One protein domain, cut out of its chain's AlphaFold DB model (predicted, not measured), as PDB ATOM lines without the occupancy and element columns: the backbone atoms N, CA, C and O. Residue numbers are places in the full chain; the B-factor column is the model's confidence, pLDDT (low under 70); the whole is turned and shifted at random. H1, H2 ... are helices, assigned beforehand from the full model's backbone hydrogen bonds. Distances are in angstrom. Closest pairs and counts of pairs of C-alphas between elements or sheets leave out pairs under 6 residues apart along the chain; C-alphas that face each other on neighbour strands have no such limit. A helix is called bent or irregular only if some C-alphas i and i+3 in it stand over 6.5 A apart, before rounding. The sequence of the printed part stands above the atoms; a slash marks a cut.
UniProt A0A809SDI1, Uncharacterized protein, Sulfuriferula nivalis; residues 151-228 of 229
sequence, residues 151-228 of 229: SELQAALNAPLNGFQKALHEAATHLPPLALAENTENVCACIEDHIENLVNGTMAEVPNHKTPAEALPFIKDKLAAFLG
ATOM      1  N   SER A 151      19.377  14.853  58.543       94.88
ATOM      2  CA  SER A 151      19.278  16.301  58.734       94.88
ATOM      3  C   SER A 151      18.791  16.685  60.128       94.88
ATOM      4  O   SER A 151      19.320  17.627  60.713       94.88
ATOM      5  N   GLU A 152      17.812  15.963  60.679       93.44
ATOM      6  CA  GLU A 152      17.314  16.214  62.036       93.44
ATOM      7  C   GLU A 152      18.364  15.844  63.082       93.44
ATOM      8  O   GLU A 152      18.568  16.594  64.035       93.44
ATOM      9  N   LEU A 153      19.083  14.736  62.881       92.31
ATOM     10  CA  LEU A 153      20.166  14.326  63.769       92.31
ATOM     11  C   LEU A 153      21.298  15.356  63.765       92.31
ATOM     12  O   LEU A 153      21.758  15.768  64.829       92.31
ATOM     13  N   GLN A 154      21.724  15.814  62.585       95.62
ATOM     14  CA  GLN A 154      22.747  16.853  62.475       95.62
ATOM     15  C   GLN A 154      22.277  18.177  63.083       95.62
ATOM     16  O   GLN A 154      23.055  18.845  63.763       95.62
ATOM     17  N   ALA A 155      21.010  18.552  62.902       95.38
ATOM     18  CA  ALA A 155      20.456  19.738  63.545       95.38
ATOM     19  C   ALA A 155      20.472  19.609  65.078       95.38
ATOM     20  O   ALA A 155      20.907  20.533  65.762       95.38
ATOM     21  N   ALA A 156      20.068  18.457  65.621       92.88
ATOM     22  CA  ALA A 156      20.065  18.199  67.058       92.88
ATOM     23  C   ALA A 156      21.480  18.197  67.659       92.88
ATOM     24  O   ALA A 156      21.697  18.779  68.719       92.88
ATOM     25  N   LEU A 157      22.452  17.591  66.970       94.81
ATOM     26  CA  LEU A 157      23.848  17.532  67.409       94.81
ATOM     27  C   LEU A 157      24.522  18.907  67.464       94.81
ATOM     28  O   LEU A 157      25.394  19.117  68.303       94.81
ATOM     29  N   ASN A 158      24.112  19.832  66.594       96.69
ATOM     30  CA  ASN A 158      24.685  21.173  66.497       96.69
ATOM     31  C   ASN A 158      23.847  22.252  67.203       96.69
ATOM     32  O   ASN A 158      24.260  23.412  67.262       96.69
ATOM     33  N   ALA A 159      22.679  21.900  67.744       97.00
ATOM     34  CA  ALA A 159      21.871  22.814  68.540       97.00
ATOM     35  C   ALA A 159      22.580  23.167  69.862       97.00
ATOM     36  O   ALA A 159      23.379  22.374  70.367       97.00
ATOM     37  N   PRO A 160      22.286  24.332  70.469       97.56
ATOM     38  CA  PRO A 160      22.756  24.630  71.815       97.56
ATOM     39  C   PRO A 160      22.284  23.574  72.817       97.56
ATOM     40  O   PRO A 160      21.139  23.121  72.737       97.56
ATOM     41  N   LEU A 161      23.125  23.237  73.799       94.56
ATOM     42  CA  LEU A 161      22.726  22.339  74.885       94.56
ATOM     43  C   LEU A 161      21.455  22.861  75.571       94.56
ATOM     44  O   LEU A 161      21.403  24.005  76.043       94.56
ATOM     45  N   ASN A 162      20.446  22.000  75.679       91.44
ATOM     46  CA  ASN A 162      19.282  22.267  76.515       91.44
ATOM     47  C   ASN A 162      19.626  22.082  78.010       91.44
ATOM     48  O   ASN A 162      20.714  21.626  78.361       91.44
ATOM     49  N   GLY A 163      18.710  22.458  78.911       88.69
ATOM     50  CA  GLY A 163      18.958  22.391  80.359       88.69
ATOM     51  C   GLY A 163      19.324  20.989  80.858       88.69
ATOM     52  O   GLY A 163      20.252  20.845  81.646       88.69
ATOM     53  N   PHE A 164      18.661  19.955  80.339       86.94
ATOM     54  CA  PHE A 164      18.946  18.565  80.696       86.94
ATOM     55  C   PHE A 164      20.328  18.117  80.208       86.94
ATOM     56  O   PHE A 164      21.102  17.547  80.969       86.94
ATOM     57  N   GLN A 165      20.685  18.436  78.963       91.81
ATOM     58  CA  GLN A 165      21.998  18.115  78.403       91.81
ATOM     59  C   GLN A 165      23.128  18.846  79.140       91.81
ATOM     60  O   GLN A 165      24.192  18.264  79.333       91.81
ATOM     61  N   LYS A 166      22.900  20.085  79.598       92.25
ATOM     62  CA  LYS A 166      23.841  20.802  80.477       92.25
ATOM     63  C   LYS A 166      23.999  20.103  81.824       92.25
ATOM     64  O   LYS A 166      25.128  19.900  82.249       92.25
ATOM     65  N   ALA A 167      22.896  19.693  82.451       89.31
ATOM     66  CA  ALA A 167      22.933  18.983  83.727       89.31
ATOM     67  C   ALA A 167      23.653  17.629  83.614       89.31
ATOM     68  O   ALA A 167      24.475  17.307  84.461       89.31
ATOM     69  N   LEU A 168      23.408  16.859  82.545       90.19
ATOM     70  CA  LEU A 168      24.146  15.620  82.271       90.19
ATOM     71  C   LEU A 168      25.635  15.878  82.040       90.19
ATOM     72  O   LEU A 168      26.478  15.125  82.521       90.19
ATOM     73  N   HIS A 169      25.953  16.937  81.296       93.25
ATOM     74  CA  HIS A 169      27.326  17.330  81.036       93.25
ATOM     75  C   HIS A 169      28.064  17.695  82.328       93.25
ATOM     76  O   HIS A 169      29.157  17.189  82.555       93.25
ATOM     77  N   GLU A 170      27.445  18.501  83.188       91.69
ATOM     78  CA  GLU A 170      27.959  18.862  84.508       91.69
ATOM     79  C   GLU A 170      28.091  17.629  85.408       91.69
ATOM     80  O   GLU A 170      29.174  17.365  85.920       91.69
ATOM     81  N   ALA A 171      27.057  16.791  85.513       89.69
ATOM     82  CA  ALA A 171      27.097  15.564  86.309       89.69
ATOM     83  C   ALA A 171      28.239  14.623  85.887       89.69
ATOM     84  O   ALA A 171      28.926  14.063  86.741       89.69
ATOM     85  N   ALA A 172      28.502  14.493  84.582       92.06
ATOM     86  CA  ALA A 172      29.597  13.669  84.072       92.06
ATOM     87  C   ALA A 172      30.981  14.146  84.549       92.06
ATOM     88  O   ALA A 172      31.890  13.330  84.695       92.06
ATOM     89  N   THR A 173      31.159  15.443  84.827       89.62
ATOM     90  CA  THR A 173      32.438  15.978  85.334       89.62
ATOM     91  C   THR A 173      32.766  15.475  86.735       89.62
ATOM     92  O   THR A 173      33.943  15.326  87.062       89.62
ATOM     93  N   HIS A 174      31.733  15.157  87.515       88.56
ATOM     94  CA  HIS A 174      31.854  14.696  88.889       88.56
ATOM     95  C   HIS A 174      32.028  13.179  89.000       88.56
ATOM     96  O   HIS A 174      32.349  12.707  90.080       88.56
ATOM     97  N   LEU A 175      31.860  12.398  87.928       88.69
ATOM     98  CA  LEU A 175      32.000  10.943  88.017       88.69
ATOM     99  C   LEU A 175      33.441  10.526  88.388       88.69
ATOM    100  O   LEU A 175      34.384  10.948  87.705       88.69
ATOM    101  N   PRO A 176      33.635   9.674  89.417       88.06
ATOM    102  CA  PRO A 176      34.953   9.141  89.748       88.06
ATOM    103  C   PRO A 176      35.429   8.143  88.675       88.06
ATOM    104  O   PRO A 176      34.625   7.382  88.141       88.06
ATOM    105  N   PRO A 177      36.726   8.081  88.343       85.38
ATOM    106  CA  PRO A 177      37.229   7.188  87.302       85.38
ATOM    107  C   PRO A 177      37.463   5.760  87.836       85.38
ATOM    108  O   PRO A 177      38.600   5.294  87.902       85.38
ATOM    109  N   LEU A 178      36.396   5.054  88.232       86.12
ATOM    110  CA  LEU A 178      36.488   3.725  88.864       86.12
ATOM    111  C   LEU A 178      37.200   2.668  88.001       86.12
ATOM    112  O   LEU A 178      37.780   1.735  88.539       86.12
ATOM    113  N   ALA A 179      37.202   2.815  86.675       80.81
ATOM    114  CA  ALA A 179      37.914   1.948  85.735       80.81
ATOM    115  C   ALA A 179      39.435   1.945  85.933       80.81
ATOM    116  O   ALA A 179      40.106   1.006  85.511       80.81
ATOM    117  N   LEU A 180      39.988   3.002  86.538       74.12
ATOM    118  CA  LEU A 180      41.415   3.100  86.846       74.12
ATOM    119  C   LEU A 180      41.782   2.366  88.142       74.12
ATOM    120  O   LEU A 180      42.962   2.224  88.457       74.12
ATOM    121  N   ALA A 181      40.794   1.889  88.900       79.19
ATOM    122  CA  ALA A 181      41.034   1.121  90.103       79.19
ATOM    123  C   ALA A 181      41.335  -0.345  89.758       79.19
ATOM    124  O   ALA A 181      40.458  -1.124  89.393       79.19
ATOM    125  N   GLU A 182      42.599  -0.736  89.908       78.00
ATOM    126  CA  GLU A 182      43.071  -2.094  89.594       78.00
ATOM    127  C   GLU A 182      42.603  -3.178  90.590       78.00
ATOM    128  O   GLU A 182      42.768  -4.372  90.334       78.00
ATOM    129  N   ASN A 183      42.038  -2.795  91.741       80.12
ATOM    130  CA  ASN A 183      41.561  -3.707  92.784       80.12
ATOM    131  C   ASN A 183      40.479  -3.046  93.671       80.12
ATOM    132  O   ASN A 183      40.218  -1.848  93.568       80.12
ATOM    133  N   THR A 184      39.848  -3.825  94.560       78.69
ATOM    134  CA  THR A 184      38.762  -3.352  95.444       78.69
ATOM    135  C   THR A 184      39.200  -2.237  96.398       78.69
ATOM    136  O   THR A 184      38.412  -1.338  96.668       78.69
ATOM    137  N   GLU A 185      40.447  -2.256  96.870       80.12
ATOM    138  CA  GLU A 185      40.995  -1.218  97.753       80.12
ATOM    139  C   GLU A 185      41.078   0.133  97.025       80.12
ATOM    140  O   GLU A 185      40.608   1.147  97.536       80.12
ATOM    141  N   ASN A 186      41.539   0.127  95.771       78.88
ATOM    142  CA  ASN A 186      41.594   1.313  94.918       78.88
ATOM    143  C   ASN A 186      40.192   1.839  94.558       78.88
ATOM    144  O   ASN A 186      39.998   3.049  94.477       78.88
ATOM    145  N   VAL A 187      39.204   0.953  94.358       80.69
ATOM    146  CA  VAL A 187      37.811   1.363  94.089       80.69
ATOM    147  C   VAL A 187      37.240   2.096  95.300       80.69
ATOM    148  O   VAL A 187      36.643   3.160  95.144       80.69
ATOM    149  N   CYS A 188      37.432   1.538  96.500       79.31
ATOM    150  CA  CYS A 188      36.998   2.166  97.745       79.31
ATOM    151  C   CYS A 188      37.653   3.538  97.929       79.31
ATOM    152  O   CYS A 188      36.929   4.503  98.159       79.31
ATOM    153  N   ALA A 189      38.966   3.650  97.710       79.88
ATOM    154  CA  ALA A 189      39.679   4.924  97.780       79.88
ATOM    155  C   ALA A 189      39.112   5.970  96.798       79.88
ATOM    156  O   ALA A 189      38.801   7.085  97.200       79.88
ATOM    157  N   CYS A 190      38.867   5.608  95.530       83.19
ATOM    158  CA  CYS A 190      38.275   6.532  94.552       83.19
ATOM    159  C   CYS A 190      36.868   7.019  94.942       83.19
ATOM    160  O   CYS A 190      36.501   8.153  94.628       83.19
ATOM    161  N   ILE A 191      36.061   6.168  95.582       84.88
ATOM    162  CA  ILE A 191      34.728   6.544  96.070       84.88
ATOM    163  C   ILE A 191      34.847   7.459  97.292       84.88
ATOM    164  O   ILE A 191      34.137   8.461  97.362       84.88
ATOM    165  N   GLU A 192      35.733   7.140  98.234       85.81
ATOM    166  CA  GLU A 192      35.978   7.946  99.435       85.81
ATOM    167  C   GLU A 192      36.481   9.347  99.072       85.81
ATOM    168  O   GLU A 192      35.868  10.331  99.487       85.81
ATOM    169  N   ASP A 193      37.489   9.444  98.201       83.38
ATOM    170  CA  ASP A 193      38.007  10.716  97.684       83.38
ATOM    171  C   ASP A 193      36.906  11.520  96.982       83.38
ATOM    172  O   ASP A 193      36.824  12.747  97.093       83.38
ATOM    173  N   HIS A 194      36.033  10.846  96.232       85.31
ATOM    174  CA  HIS A 194      34.913  11.497  95.565       85.31
ATOM    175  C   HIS A 194      33.898  12.061  96.568       85.31
ATOM    176  O   HIS A 194      33.481  13.213  96.431       85.31
ATOM    177  N   ILE A 195      33.537  11.290  97.596       85.88
ATOM    178  CA  ILE A 195      32.651  11.743  98.674       85.88
ATOM    179  C   ILE A 195      33.277  12.927  99.414       85.88
ATOM    180  O   ILE A 195      32.595  13.926  99.635       85.88
ATOM    181  N   GLU A 196      34.563  12.858  99.758       87.06
ATOM    182  CA  GLU A 196      35.264  13.943 100.444       87.06
ATOM    183  C   GLU A 196      35.293  15.225  99.598       87.06
ATOM    184  O   GLU A 196      35.016  16.312 100.105       87.06
ATOM    185  N   ASN A 197      35.528  15.106  98.288       84.00
ATOM    186  CA  ASN A 197      35.446  16.236  97.364       84.00
ATOM    187  C   ASN A 197      34.050  16.872  97.340       84.00
ATOM    188  O   ASN A 197      33.940  18.096  97.374       84.00
ATOM    189  N   LEU A 198      32.984  16.064  97.328       83.62
ATOM    190  CA  LEU A 198      31.613  16.575  97.390       83.62
ATOM    191  C   LEU A 198      31.322  17.269  98.728       83.62
ATOM    192  O   LEU A 198      30.737  18.351  98.741       83.62
ATOM    193  N   VAL A 199      31.757  16.681  99.845       87.62
ATOM    194  CA  VAL A 199      31.578  17.245 101.195       87.62
ATOM    195  C   VAL A 199      32.306  18.582 101.341       87.62
ATOM    196  O   VAL A 199      31.760  19.520 101.920       87.62
ATOM    197  N   ASN A 200      33.505  18.691 100.772       89.06
ATOM    198  CA  ASN A 200      34.316  19.907 100.813       89.06
ATOM    199  C   ASN A 200      33.899  20.959  99.768       89.06
ATOM    200  O   ASN A 200      34.488  22.039  99.719       89.06
ATOM    201  N   GLY A 201      32.882  20.676  98.947       81.94
ATOM    202  CA  GLY A 201      32.404  21.591  97.912       81.94
ATOM    203  C   GLY A 201      33.386  21.772  96.752       81.94
ATOM    204  O   GLY A 201      33.355  22.803  96.077       81.94
ATOM    205  N   THR A 202      34.269  20.797  96.515       82.12
ATOM    206  CA  THR A 202      35.162  20.792  95.358       82.12
ATOM    207  C   THR A 202      34.327  20.630  94.091       82.12
ATOM    208  O   THR A 202      33.779  19.564  93.811       82.12
ATOM    209  N   MET A 203      34.238  21.697  93.300       75.12
ATOM    210  CA  MET A 203      33.542  21.675  92.016       75.12
ATOM    211  C   MET A 203      34.521  21.285  90.909       75.12
ATOM    212  O   MET A 203      35.563  21.924  90.748       75.12
ATOM    213  N   ALA A 204      34.192  20.243  90.143       81.88
ATOM    214  CA  ALA A 204      34.945  19.901  88.945       81.88
ATOM    215  C   ALA A 204      34.779  21.016  87.900       81.88
ATOM    216  O   ALA A 204      33.699  21.592  87.750       81.88
ATOM    217  N   GLU A 205      35.849  21.339  87.173       87.25
ATOM    218  CA  GLU A 205      35.750  22.291  86.070       87.25
ATOM    219  C   GLU A 205      34.904  21.676  84.951       87.25
ATOM    220  O   GLU A 205      35.244  20.627  84.398       87.25
ATOM    221  N   VAL A 206      33.789  22.332  84.622       89.44
ATOM    222  CA  VAL A 206      32.910  21.906  83.534       89.44
ATOM    223  C   VAL A 206      33.437  22.484  82.222       89.44
ATOM    224  O   VAL A 206      33.466  23.712  82.082       89.44
ATOM    225  N   PRO A 207      33.832  21.652  81.238       93.38
ATOM    226  CA  PRO A 207      34.255  22.150  79.936       93.38
ATOM    227  C   PRO A 207      33.183  23.047  79.308       93.38
ATOM    228  O   PRO A 207      31.985  22.820  79.465       93.38
ATOM    229  N   ASN A 208      33.577  24.063  78.547       94.56
ATOM    230  CA  ASN A 208      32.618  24.974  77.914       94.56
ATOM    231  C   ASN A 208      32.093  24.428  76.570       94.56
ATOM    232  O   ASN A 208      32.211  25.090  75.537       94.56
ATOM    233  N   HIS A 209      31.549  23.209  76.574       96.56
ATOM    234  CA  HIS A 209      30.889  22.627  75.401       96.56
ATOM    235  C   HIS A 209      29.521  23.280  75.184       96.56
ATOM    236  O   HIS A 209      28.718  23.411  76.111       96.56
ATOM    237  N   LYS A 210      29.243  23.693  73.949       95.94
ATOM    238  CA  LYS A 210      28.045  24.453  73.576       95.94
ATOM    239  C   LYS A 210      26.980  23.601  72.915       95.94
ATOM    240  O   LYS A 210      25.809  23.970  72.983       95.94
ATOM    241  N   THR A 211      27.368  22.491  72.295       97.62
ATOM    242  CA  THR A 211      26.475  21.613  71.531       97.62
ATOM    243  C   THR A 211      26.594  20.160  71.993       97.62
ATOM    244  O   THR A 211      27.617  19.779  72.577       97.62
ATOM    245  N   PRO A 212      25.585  19.307  71.733       96.38
ATOM    246  CA  PRO A 212      25.706  17.876  71.986       96.38
ATOM    247  C   PRO A 212      26.888  17.230  71.258       96.38
ATOM    248  O   PRO A 212      27.527  16.355  71.831       96.38
ATOM    249  N   ALA A 213      27.217  17.667  70.038       96.69
ATOM    250  CA  ALA A 213      28.371  17.159  69.295       96.69
ATOM    251  C   ALA A 213      29.698  17.389  70.036       96.69
ATOM    252  O   ALA A 213      30.556  16.509  70.039       96.69
ATOM    253  N   GLU A 214      29.848  18.547  70.681       97.06
ATOM    254  CA  GLU A 214      31.030  18.888  71.478       97.06
ATOM    255  C   GLU A 214      31.052  18.139  72.819       97.06
ATOM    256  O   GLU A 214      32.090  17.621  73.222       97.06
ATOM    257  N   ALA A 215      29.907  18.045  73.505       96.12
ATOM    258  CA  ALA A 215      29.830  17.463  74.847       96.12
ATOM    259  C   ALA A 215      29.850  15.926  74.864       96.12
ATOM    260  O   ALA A 215      30.345  15.320  75.817       96.12
ATOM    261  N   LEU A 216      29.297  15.276  73.835       94.56
ATOM    262  CA  LEU A 216      29.070  13.830  73.825       94.56
ATOM    263  C   LEU A 216      30.351  12.992  73.983       94.56
ATOM    264  O   LEU A 216      30.303  12.048  74.773       94.56
ATOM    265  N   PRO A 217      31.475  13.278  73.290       95.25
ATOM    266  CA  PRO A 217      32.714  12.523  73.486       95.25
ATOM    267  C   PRO A 217      33.199  12.591  74.936       95.25
ATOM    268  O   PRO A 217      33.432  11.557  75.549       95.25
ATOM    269  N   PHE A 218      33.218  13.790  75.525       94.44
ATOM    270  CA  PHE A 218      33.629  13.987  76.914       94.44
ATOM    271  C   PHE A 218      32.752  13.206  77.903       94.44
ATOM    272  O   PHE A 218      33.266  12.525  78.790       94.44
ATOM    273  N   ILE A 219      31.426  13.270  77.742       94.00
ATOM    274  CA  ILE A 219      30.490  12.530  78.600       94.00
ATOM    275  C   ILE A 219      30.718  11.020  78.463       94.00
ATOM    276  O   ILE A 219      30.732  10.309  79.468       94.00
ATOM    277  N   LYS A 220      30.916  10.522  77.235       93.38
ATOM    278  CA  LYS A 220      31.206   9.104  76.987       93.38
ATOM    279  C   LYS A 220      32.497   8.665  77.661       93.38
ATOM    280  O   LYS A 220      32.486   7.626  78.309       93.38
ATOM    281  N   ASP A 221      33.557   9.458  77.563       92.56
ATOM    282  CA  ASP A 221      34.848   9.140  78.174       92.56
ATOM    283  C   ASP A 221      34.745   9.096  79.705       92.56
ATOM    284  O   ASP A 221      35.265   8.181  80.342       92.56
ATOM    285  N   LYS A 222      34.008  10.036  80.313       92.69
ATOM    286  CA  LYS A 222      33.733  10.032  81.758       92.69
ATOM    287  C   LYS A 222      32.927   8.812  82.195       92.69
ATOM    288  O   LYS A 222      33.262   8.188  83.198       92.69
ATOM    289  N   LEU A 223      31.896   8.445  81.435       91.06
ATOM    290  CA  LEU A 223      31.096   7.251  81.710       91.06
ATOM    291  C   LEU A 223      31.901   5.962  81.530       91.06
ATOM    292  O   LEU A 223      31.778   5.065  82.353       91.06
ATOM    293  N   ALA A 224      32.730   5.868  80.492       89.94
ATOM    294  CA  ALA A 224      33.636   4.745  80.257       89.94
ATOM    295  C   ALA A 224      34.610   4.571  81.432       89.94
ATOM    296  O   ALA A 224      34.692   3.497  82.034       89.94
ATOM    297  N   ALA A 225      35.250   5.672  81.842       88.44
ATOM    298  CA  ALA A 225      36.136   5.706  82.996       88.44
ATOM    299  C   ALA A 225      35.419   5.382  84.316       88.44
ATOM    300  O   ALA A 225      36.048   4.856  85.222       88.44
ATOM    301  N   PHE A 226      34.126   5.667  84.454       89.00
ATOM    302  CA  PHE A 226      33.347   5.283  85.635       89.00
ATOM    303  C   PHE A 226      32.893   3.816  85.596       89.00
ATOM    304  O   PHE A 226      32.903   3.134  86.613       89.00
ATOM    305  N   LEU A 227      32.487   3.310  84.431       86.62
ATOM    306  CA  LEU A 227      31.873   1.986  84.287       86.62
ATOM    307  C   LEU A 227      32.874   0.854  84.028       86.62
ATOM    308  O   LEU A 227      32.465  -0.307  84.048       86.62
ATOM    309  N   GLY A 228      34.144   1.159  83.749       79.00
ATOM    310  CA  GLY A 228      35.142   0.139  83.408       79.00
ATOM    311  C   GLY A 228      34.928  -0.476  82.027       79.00
ATOM    312  O   GLY A 228      35.145  -1.676  81.861       79.00
TER     313      GLY A 228
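Overview. This is residues 151 to 228 of the 229 residues of an uncharacterized protein of Sulfuriferula nivalis (UniProt A0A809SDI1). A loose, elongated chain of four helices: H2 and H4 pack side by side in the middle, slantwise and running the same way, with H1 at one end, meeting the first residues of H4. At the other end H3 stands across the long axis and touches no helix, and residues 200 to 211 run back from it to the start of H4. The printed part has 78 residues with four named helices, H1, H2, H3, H4 in chain order, and no named strand; the class is all helix, with 52 residues in the helices. The radius of gyration of the C-alphas is 14.8 A, and the spans are 48 by 26 by 15 A.

Along the chain. H1 is residues 151 to 158, beginning at C-alpha 151 (19.278, 16.301, 58.734). H2 is residues 163 to 174, 17.3 A from first to last C-alpha. H3 is residues 184 to 199, 22.6 A, with C-alpha 184 at (38.762, -3.352, 95.444). H4 is residues 212 to 227, 21.0 A, ending at C-alpha 227 (31.873, 1.986, 84.287). H4 is only just irregular: C-alphas 214 and 217 are 6.9 A apart.

Arrangement. H1 touches H4 at residues 212 to 213 alone; the closest C-alphas are those of Leu 157 and Ala 213, 4.9 A apart. Their lines are only just about perpendicular, at 71 degrees. H2 touches H4, closest at the C-alphas of Ala 172 and Ile 219, 5.7 A, with a steep tilt of 39 degrees, the same way. H3 is apart from H1 and H4, and only just apart from H2, at 8.0 A. H1 and H2 are apart. Every O i to N i+4 pair is within hydrogen-bond range in H1 and H3; in H2 it is 7 of 8, in H4 10 of 12.

Size, cuts and confidence. The C-alphas farthest apart, of Ser 151 and Glu 185, are 48.0 A apart. The printed part has no cut. The link from H3 to H4, 12 residues, is long. No printed residue has a pLDDT under 70.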